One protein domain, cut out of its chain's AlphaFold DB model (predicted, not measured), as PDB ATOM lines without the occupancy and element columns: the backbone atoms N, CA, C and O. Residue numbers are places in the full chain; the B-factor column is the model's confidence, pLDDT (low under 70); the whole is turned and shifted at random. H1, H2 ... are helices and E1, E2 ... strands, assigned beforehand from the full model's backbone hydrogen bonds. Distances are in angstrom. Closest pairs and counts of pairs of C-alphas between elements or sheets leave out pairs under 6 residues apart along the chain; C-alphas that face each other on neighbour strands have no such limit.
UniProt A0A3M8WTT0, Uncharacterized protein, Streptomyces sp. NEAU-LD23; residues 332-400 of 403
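What this domain is: This is residues 332 to 400 of the 403 residues of an uncharacterized protein of Streptomyces sp. NEAU-LD23 (UniProt A0A3M8WTT0). One strongly twisted sheet of five strands, E2 E1 E5 E4 E3, makes a wall, and the single helix H1 packs over one face of it, two layers in all, with no named helix on the other face. H1 joins the two edge strands of the sheet, E2 and E3. Look for 69 printed residues with one named helix and five named strands, in the chain order E1 E2 H1 E3 E4 E5; the sheet is antiparallel throughout and the class is mixed, helices and strands. The whole is compact, with a radius of gyration of the C-alphas of 11.2 A, and rounded, spanning 28 by 28 by 21 A.

Where its parts are: Find C-alpha 334 at (23.635, 22.230, 29.724); from there strand E1, residues 334 to 340, runs 20.1 A. E2, residues 348 to 354, runs 18.1 A, and helix H1, residues 355 to 367, follows with no residue between; it runs 18.3 A to C-alpha 367 at (45.429, 20.007, 22.639). Then come E3, residues 371 to 376, 17.0 A, and E4, residues 379 to 384, 16.5 A. Last is E5, residues 394 to 399, 16.9 A, ending at C-alpha 399 at (25.904, 25.277, 34.797).

How they stand to each other: Begin with the inner strands E1 and E5, antiparallel at 155 degrees, where N 336 and O 398 are 2.8 A apart, within hydrogen-bond range. On the other side of E1 is the edge strand E2, antiparallel at 151 degrees; the two form a hairpin, with N 337 and O 351 at 2.8 A. E3, E4 and E5 form a meander, each strand the antiparallel neighbour of the one before. In the hairpin of E4 and E5, at 163 degrees, N 397 and O 380 are 2.8 A apart; in the hairpin of E3 and E4, at 164 degrees, N 372 and O 383 are 2.8 A apart. H1 is on the sheet, and its closest C-alphas to E3 are those of Gly 365 and Gly 371, 5.5 A. Its closest to E4 are those of Val 362 and Phe 382, 6.8 A. In H1 every O i to N i+4 pair is within hydrogen-bond range. E1 and E3 are apart, as are E2 and E3, and E2 and E4.

The domain as a whole: The two C-alphas farthest apart are those of Ala 377 and Glu 389, 30.3 A. The printed part has no cut and no long link; the links from E1 to E2 and from E4 to E5 are short, the others tight. In the B-factor column, the mean pLDDT of the printed part is 77.9; 19 residues are under 70, among them residues 363 to 370 and 387 to 390, and H1 has a mean of 67.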
ATOM      1  N   ALA A 332      26.912  19.690  34.512       67.06
ATOM      2  CA  ALA A 332      25.553  19.974  34.078       67.06
ATOM      3  C   ALA A 332      25.366  19.479  32.639       67.06
ATOM      4  O   ALA A 332      26.284  19.583  31.823       67.06
ATOM      5  N   ASP A 333      24.171  18.999  32.301       77.62
ATOM      6  CA  ASP A 333      23.855  18.586  30.927       77.62
ATOM      7  C   ASP A 333      23.918  19.776  29.955       77.62
ATOM      8  O   ASP A 333      24.263  19.633  28.775       77.62
ATOM      9  N   THR A 334      23.649  20.977  30.476       82.06
ATOM     10  CA  THR A 334      23.635  22.230  29.724       82.06
ATOM     11  C   THR A 334      24.380  23.335  30.466       82.06
ATOM     12  O   THR A 334      24.256  23.504  31.678       82.06
ATOM     13  N   TYR A 335      25.122  24.138  29.705       86.69
ATOM     14  CA  TYR A 335      25.856  25.295  30.201       86.69
ATOM     15  C   TYR A 335      25.426  26.577  29.494       86.69
ATOM     16  O   TYR A 335      25.245  26.590  28.280       86.69
ATOM     17  N   GLN A 336      25.343  27.684  30.224       91.75
ATOM     18  CA  GLN A 336      25.291  29.021  29.647       91.75
ATOM     19  C   GLN A 336      26.711  29.453  29.271       91.75
ATOM     20  O   GLN A 336      27.598  29.529  30.121       91.75
ATOM     21  N   PHE A 337      26.921  29.747  27.992       91.06
ATOM     22  CA  PHE A 337      28.196  30.181  27.440       91.06
ATOM     23  C   PHE A 337      28.284  31.708  27.450       91.06
ATOM     24  O   PHE A 337      27.395  32.408  26.947       91.06
ATOM     25  N   GLN A 338      29.362  32.228  28.033       91.69
ATOM     26  CA  GLN A 338      29.638  33.657  28.101       91.69
ATOM     27  C   GLN A 338      31.077  33.961  27.685       91.69
ATOM     28  O   GLN A 338      31.974  33.148  27.912       91.69
ATOM     29  N   ILE A 339      31.295  35.146  27.119       93.38
ATOM     30  CA  ILE A 339      32.605  35.617  26.645       93.38
ATOM     31  C   ILE A 339      32.909  37.041  27.117       93.38
ATOM     32  O   ILE A 339      31.997  37.760  27.528       93.38
ATOM     33  N   ARG A 340      34.180  37.448  27.051       91.50
ATOM     34  CA  ARG A 340      34.633  38.845  27.199       91.50
ATOM     35  C   ARG A 340      35.979  39.055  26.492       91.50
ATOM     36  O   ARG A 340      36.768  38.111  26.414       91.50
ATOM     37  N   GLU A 341      36.256  40.280  26.048       88.38
ATOM     38  CA  GLU A 341      37.507  40.628  25.347       88.38
ATOM     39  C   GLU A 341      38.645  40.999  26.306       88.38
ATOM     40  O   GLU A 341      39.822  40.789  26.012       88.38
ATOM     41  N   SER A 342      38.316  41.490  27.502       84.69
ATOM     42  CA  SER A 342      39.301  41.854  28.523       84.69
ATOM     43  C   SER A 342      38.864  41.433  29.934       84.69
ATOM     44  O   SER A 342      37.672  41.223  30.179       84.69
ATOM     45  N   PRO A 343      39.798  41.282  30.898       77.06
ATOM     46  CA  PRO A 343      39.459  40.925  32.277       77.06
ATOM     47  C   PRO A 343      38.537  41.921  32.989       77.06
ATOM     48  O   PRO A 343      37.832  41.516  33.916       77.06
ATOM     49  N   ASP A 344      38.544  43.177  32.544       86.12
ATOM     50  CA  ASP A 344      37.809  44.293  33.146       86.12
ATOM     51  C   ASP A 344      36.419  44.495  32.522       86.12
ATOM     52  O   ASP A 344      35.595  45.249  33.043       86.12
ATOM     53  N   GLU A 345      36.127  43.801  31.422       88.31
ATOM     54  CA  GLU A 345      34.830  43.860  30.760       88.31
ATOM     55  C   GLU A 345      33.786  42.928  31.394       88.31
ATOM     56  O   GLU A 345      34.110  41.839  31.896       88.31
ATOM     57  N   PRO A 346      32.497  43.321  31.340       91.56
ATOM     58  CA  PRO A 346      31.412  42.455  31.762       91.56
ATOM     59  C   PRO A 346      31.284  41.247  30.828       91.56
ATOM     60  O   PRO A 346      31.459  41.339  29.614       91.56
ATOM     61  N   TRP A 347      30.907  40.107  31.402       91.38
ATOM     62  CA  TRP A 347      30.624  38.895  30.641       91.38
ATOM     63  C   TRP A 347      29.387  39.061  29.755       91.38
ATOM     64  O   TRP A 347      28.318  39.443  30.230       91.38
ATOM     65  N   GLN A 348      29.516  38.698  28.481       92.81
ATOM     66  CA  GLN A 348      28.440  38.738  27.496       92.81
ATOM     67  C   GLN A 348      27.898  37.333  27.237       92.81
ATOM     68  O   GLN A 348      28.656  36.427  26.887       92.81
ATOM     69  N   THR A 349      26.586  37.139  27.392       92.25
ATOM     70  CA  THR A 349      25.938  35.843  27.126       92.25
ATOM     71  C   THR A 349      25.793  35.606  25.635       92.25
ATOM     72  O   THR A 349      25.211  36.427  24.937       92.25
ATOM     73  N   GLN A 350      26.276  34.454  25.182       88.00
ATOM     74  CA  GLN A 350      26.221  34.043  23.780       88.00
ATOM     75  C   GLN A 350      25.124  33.001  23.525       88.00
ATOM     76  O   GLN A 350      24.605  32.904  22.418       88.00
ATOM     77  N   GLY A 351      24.741  32.233  24.549       88.19
ATOM     78  CA  GLY A 351      23.678  31.235  24.459       88.19
ATOM     79  C   GLY A 351      23.873  30.093  25.447       88.19
ATOM     80  O   GLY A 351      24.619  30.221  26.421       88.19
ATOM     81  N   THR A 352      23.210  28.971  25.186       89.19
ATOM     82  CA  THR A 352      23.408  27.713  25.910       89.19
ATOM     83  C   THR A 352      24.095  26.683  25.021       89.19
ATOM     84  O   THR A 352      23.900  26.652  23.806       89.19
ATOM     85  N   VAL A 353      24.931  25.842  25.622       80.25
ATOM     86  CA  VAL A 353      25.654  24.769  24.942       80.25
ATOM     87  C   VAL A 353      25.498  23.462  25.719       80.25
ATOM     88  O   VAL A 353      25.613  23.472  26.948       80.25
ATOM     89  N   PRO A 354      25.265  22.327  25.039       79.38
ATOM     90  CA  PRO A 354      25.301  21.025  25.688       79.38
ATOM     91  C   PRO A 354      26.690  20.734  26.258       79.38
ATOM     92  O   PRO A 354      27.706  21.112  25.662       79.38
ATOM     93  N   GLN A 355      26.735  19.982  27.353       72.44
ATOM     94  CA  GLN A 355      27.954  19.511  28.010       72.44
ATOM     95  C   GLN A 355      28.998  18.974  27.018       72.44
ATOM     96  O   GLN A 355      30.152  19.397  27.019       72.44
ATOM     97  N   ALA A 356      28.583  18.078  26.116       61.88
ATOM     98  CA  ALA A 356      29.470  17.459  25.133       61.88
ATOM     99  C   ALA A 356      30.104  18.477  24.168       61.88
ATOM    100  O   ALA A 356      31.230  18.280  23.712       61.88
ATOM    101  N   HIS A 357      29.398  19.566  23.853       66.88
ATOM    102  CA  HIS A 357      29.922  20.622  22.993       66.88
ATOM    103  C   HIS A 357      30.953  21.474  23.744       66.88
ATOM    104  O   HIS A 357      32.043  21.704  23.226       66.88
ATOM    105  N   MET A 358      30.654  21.869  24.985       79.50
ATOM    106  CA  MET A 358      31.602  22.582  25.847       79.50
ATOM    107  C   MET A 358      32.909  21.792  26.022       79.50
ATOM    108  O   MET A 358      33.989  22.341  25.795       79.50
ATOM    109  N   LEU A 359      32.819  20.492  26.331       69.62
ATOM    110  CA  LEU A 359      33.995  19.645  26.559       69.62
ATOM    111  C   LEU A 359      34.907  19.585  25.329       69.62
ATOM    112  O   LEU A 359      36.125  19.684  25.464       69.62
ATOM    113  N   ARG A 360      34.322  19.496  24.127       64.62
ATOM    114  CA  ARG A 360      35.075  19.495  22.863       64.62
ATOM    115  C   ARG A 360      35.831  20.802  22.629       64.62
ATOM    116  O   ARG A 360      36.951  20.758  22.131       64.62
ATOM    117  N   ILE A 361      35.241  21.948  22.975       70.25
ATOM    118  CA  ILE A 361      35.889  23.259  22.809       70.25
ATOM    119  C   ILE A 361      37.108  23.368  23.730       70.25
ATOM    120  O   ILE A 361      38.199  23.707  23.272       70.25
ATOM    121  N   VAL A 362      36.932  23.035  25.012       72.12
ATOM    122  CA  VAL A 362      38.008  23.082  26.014       72.12
ATOM    123  C   VAL A 362      39.137  22.124  25.636       72.12
ATOM    124  O   VAL A 362      40.306  22.503  25.636       72.12
ATOM    125  N   GLU A 363      38.796  20.896  25.249       67.69
ATOM    126  CA  GLU A 363      39.774  19.909  24.805       67.69
ATOM    127  C   GLU A 363      40.559  20.383  23.578       67.69
ATOM    128  O   GLU A 363      41.786  20.278  23.558       67.69
ATOM    129  N   HIS A 364      39.867  20.905  22.560       64.75
ATOM    130  CA  HIS A 364      40.498  21.385  21.333       64.75
ATOM    131  C   HIS A 364      41.560  22.443  21.635       64.75
ATOM    132  O   HIS A 364      42.698  22.324  21.175       64.75
ATOM    133  N   GLY A 365      41.204  23.424  22.464       63.16
ATOM    134  CA  GLY A 365      42.113  24.490  22.859       63.16
ATOM    135  C   GLY A 365      43.312  23.990  23.669       63.16
ATOM    136  O   GLY A 365      44.448  24.374  23.394       63.16
ATOM    137  N   LEU A 366      43.092  23.070  24.616       63.06
ATOM    138  CA  LEU A 366      44.181  22.467  25.391       63.06
ATOM    139  C   LEU A 366      45.130  21.634  24.509       63.06
ATOM    140  O   LEU A 366      46.344  21.725  24.674       63.06
ATOM    141  N   ARG A 367      44.613  20.859  23.540       59.62
ATOM    142  CA  ARG A 367      45.429  20.007  22.639       59.62
ATOM    143  C   ARG A 367      46.363  20.793  21.749       59.62
ATOM    144  O   ARG A 367      47.430  20.301  21.396       59.62
ATOM    145  N   ARG A 368      45.948  21.992  21.366       61.78
ATOM    146  CA  ARG A 368      46.716  22.862  20.478       61.78
ATOM    147  C   ARG A 368      47.597  23.846  21.247       61.78
ATOM    148  O   ARG A 368      48.261  24.662  20.618       61.78
ATOM    149  N   ALA A 369      47.620  23.756  22.583       60.44
ATOM    150  CA  ALA A 369      48.249  24.737  23.467       60.44
ATOM    151  C   ALA A 369      47.759  26.180  23.199       60.44
ATOM    152  O   ALA A 369      48.477  27.153  23.420       60.44
ATOM    153  N   GLU A 370      46.511  26.306  22.742       68.00
ATOM    154  CA  GLU A 370      45.854  27.568  22.387       68.00
ATOM    155  C   GLU A 370      45.165  28.220  23.593       68.00
ATOM    156  O   GLU A 370      44.563  29.284  23.459       68.00
ATOM    157  N   GLY A 371      45.242  27.609  24.779       70.75
ATOM    158  CA  GLY A 371      44.672  28.169  25.996       70.75
ATOM    159  C   GLY A 371      44.931  27.364  27.266       70.75
ATOM    160  O   GLY A 371      45.521  26.284  27.241       70.75
ATOM    161  N   SER A 372      44.460  27.906  28.386       70.81
ATOM    162  CA  SER A 372      44.371  27.243  29.687       70.81
ATOM    163  C   SER A 372      42.914  27.118  30.123       70.81
ATOM    164  O   SER A 372      42.052  27.904  29.727       70.81
ATOM    165  N   ALA A 373      42.638  26.107  30.942       76.88
ATOM    166  CA  ALA A 373      41.305  25.809  31.430       76.88
ATOM    167  C   ALA A 373      41.333  25.613  32.948       76.88
ATOM    168  O   ALA A 373      42.208  24.926  33.479       76.88
ATOM    169  N   GLU A 374      40.373  26.213  33.640       75.19
ATOM    170  CA  GLU A 374      40.204  26.143  35.090       75.19
ATOM    171  C   GLU A 374      38.734  25.900  35.421       75.19
ATOM    172  O   GLU A 374      37.853  26.222  34.625       75.19
ATOM    173  N   SER A 375      38.453  25.370  36.607       73.88
ATOM    174  CA  SER A 375      37.081  25.198  37.076       73.88
ATOM    175  C   SER A 375      36.895  25.613  38.527       73.88
ATOM    176  O   SER A 375      37.769  25.359  39.354       73.88
ATOM    177  N   GLU A 376      35.748  26.226  38.822       71.94
ATOM    178  CA  GLU A 376      35.347  26.726  40.141       71.94
ATOM    179  C   GLU A 376      33.836  26.573  40.329       71.94
ATOM    180  O   GLU A 376      33.059  27.124  39.552       71.94
ATOM    181  N   ALA A 377      33.404  25.838  41.361       68.44
ATOM    182  CA  ALA A 377      31.985  25.663  41.708       68.44
ATOM    183  C   ALA A 377      31.085  25.249  40.516       68.44
ATOM    184  O   ALA A 377      29.937  25.676  40.401       68.44
ATOM    185  N   GLY A 378      31.625  24.443  39.596       67.19
ATOM    186  CA  GLY A 378      30.937  23.960  38.395       67.19
ATOM    187  C   GLY A 378      31.001  24.914  37.203       67.19
ATOM    188  O   GLY A 378      30.609  24.523  36.106       67.19
ATOM    189  N   VAL A 379      31.528  26.129  37.386       77.25
ATOM    190  CA  VAL A 379      31.823  27.070  36.304       77.25
ATOM    191  C   VAL A 379      33.180  26.741  35.700       77.25
ATOM    192  O   VAL A 379      34.188  26.706  36.403       77.25
ATOM    193  N   ILE A 380      33.212  26.567  34.382       80.12
ATOM    194  CA  ILE A 380      34.442  26.285  33.638       80.12
ATOM    195  C   ILE A 380      34.914  27.574  32.991       80.12
ATOM    196  O   ILE A 380      34.152  28.216  32.272       80.12
ATOM    197  N   TYR A 381      36.169  27.932  33.214       82.44
ATOM    198  CA  TYR A 381      36.833  29.081  32.619       82.44
ATOM    199  C   TYR A 381      37.827  28.587  31.581       82.44
ATOM    200  O   TYR A 381      38.634  27.702  31.861       82.44
ATOM    201  N   PHE A 382      37.793  29.177  30.394       85.31
ATOM    202  CA  PHE A 382      38.762  28.907  29.346       85.31
ATOM    203  C   PHE A 382      39.377  30.224  28.875       85.31
ATOM    204  O   PHE A 382      38.673  31.181  28.554       85.31
ATOM    205  N   THR A 383      40.704  30.284  28.892       82.88
ATOM    206  CA  THR A 383      41.475  31.467  28.504       82.88
ATOM    207  C   THR A 383      42.338  31.112  27.312       82.88
ATOM    208  O   THR A 383      43.189  30.233  27.421       82.88
ATOM    209  N   ARG A 384      42.141  31.787  26.181       80.38
ATOM    210  CA  ARG A 384      42.931  31.572  24.967       80.38
ATOM    211  C   ARG A 384      44.228  32.368  25.021       80.38
ATOM    212  O   ARG A 384      44.230  33.550  25.353       80.38
ATOM    213  N   THR A 385      45.331  31.729  24.653       75.06
ATOM    214  CA  THR A 385      46.642  32.374  24.496       75.06
ATOM    215  C   THR A 385      46.762  33.088  23.151       75.06
ATOM    216  O   THR A 385      47.511  34.056  23.031       75.06
ATOM    217  N   THR A 386      46.034  32.633  22.129       71.69
ATOM    218  CA  THR A 386      46.000  33.259  20.799       71.69
ATOM    219  C   THR A 386      44.600  33.100  20.197       71.69
ATOM    220  O   THR A 386      44.347  32.111  19.512       71.69
ATOM    221  N   PRO A 387      43.653  34.009  20.501       66.56
ATOM    222  CA  PRO A 387      42.301  33.929  19.951       66.56
ATOM    223  C   PRO A 387      42.310  34.092  18.423       66.56
ATOM    224  O   PRO A 387      43.028  34.942  17.888       66.56
ATOM    225  N   GLY A 388      41.528  33.264  17.726       63.59
ATOM    226  CA  GLY A 388      41.294  33.399  16.289       63.59
ATOM    227  C   GLY A 388      40.413  34.604  15.942       63.59
ATOM    228  O   GLY A 388      39.841  35.260  16.812       63.59
ATOM    229  N   GLU A 389      40.279  34.902  14.650       61.75
ATOM    230  CA  GLU A 389      39.412  35.988  14.181       61.75
ATOM    231  C   GLU A 389      37.947  35.712  14.571       61.75
ATOM    232  O   GLU A 389      37.364  34.706  14.166       61.75
ATOM    233  N   GLY A 390      37.365  36.592  15.393       66.06
ATOM    234  CA  GLY A 390      36.008  36.434  15.933       66.06
ATOM    235  C   GLY A 390      35.898  35.561  17.189       66.06
ATOM    236  O   GLY A 390      34.784  35.311  17.649       66.06
ATOM    237  N   GLU A 391      37.014  35.105  17.764       73.25
ATOM    238  CA  GLU A 391      37.031  34.417  19.056       73.25
ATOM    239  C   GLU A 391      37.404  35.373  20.191       73.25
ATOM    240  O   GLU A 391      38.377  36.115  20.096       73.25
ATOM    241  N   ALA A 392      36.690  35.287  21.312       81.25
ATOM    242  CA  ALA A 392      37.057  36.029  22.508       81.25
ATOM    243  C   ALA A 392      38.195  35.330  23.286       81.25
ATOM    244  O   ALA A 392      38.187  34.098  23.418       81.25
ATOM    245  N   PRO A 393      39.138  36.088  23.874       83.81
ATOM    246  CA  PRO A 393      40.240  35.560  24.676       83.81
ATOM    247  C   PRO A 393      39.792  34.905  25.985       83.81
ATOM    248  O   PRO A 393      40.502  34.048  26.508       83.81
ATOM    249  N   TYR A 394      38.624  35.269  26.517       87.50
ATOM    250  CA  TYR A 394      38.092  34.692  27.747       87.50
ATOM    251  C   TYR A 394      36.685  34.161  27.521       87.50
ATOM    252  O   TYR A 394      35.783  34.902  27.120       87.50
ATOM    253  N   SER A 395      36.469  32.900  27.877       89.31
ATOM    254  CA  SER A 395      35.146  32.300  27.955       89.31
ATOM    255  C   SER A 395      34.885  31.663  29.312       89.31
ATOM    256  O   SER A 395      35.799  31.234  30.022       89.31
ATOM    257  N   ARG A 396      33.606  31.606  29.683       89.44
ATOM    258  CA  ARG A 396      33.140  30.797  30.804       89.44
ATOM    259  C   ARG A 396      31.853  30.052  30.477       89.44
ATOM    260  O   ARG A 396      31.024  30.532  29.703       89.44
ATOM    261  N   TYR A 397      31.684  28.906  31.119       87.38
ATOM    262  CA  TYR A 397      30.529  28.031  30.998       87.38
ATOM    263  C   TYR A 397      29.906  27.882  32.381       87.38
ATOM    264  O   TYR A 397      30.510  27.272  33.260       87.38
ATOM    265  N   LEU A 398      28.721  28.459  32.584       87.56
ATOM    266  CA  LEU A 398      27.993  28.364  33.851       87.56
ATOM    267  C   LEU A 398      26.983  27.217  33.782       87.56
ATOM    268  O   LEU A 398      26.273  27.137  32.780       87.56
ATOM    269  N   PRO A 399      26.892  26.346  34.796       84.69
ATOM    270  CA  PRO A 399      25.904  25.277  34.797       84.69
ATOM    271  C   PRO A 399      24.492  25.876  34.800       84.69
ATOM    272  O   PRO A 399      24.200  26.796  35.565       84.69
ATOM    273  N   VAL A 400      23.622  25.373  33.926       84.56
ATOM    274  CA  VAL A 400      22.194  25.700  33.962       84.56
ATOM    275  C   VAL A 400      21.537  24.672  34.870       84.56
ATOM    276  O   VAL A 400      21.461  23.500  34.515       84.56
TER     277      VAL A 400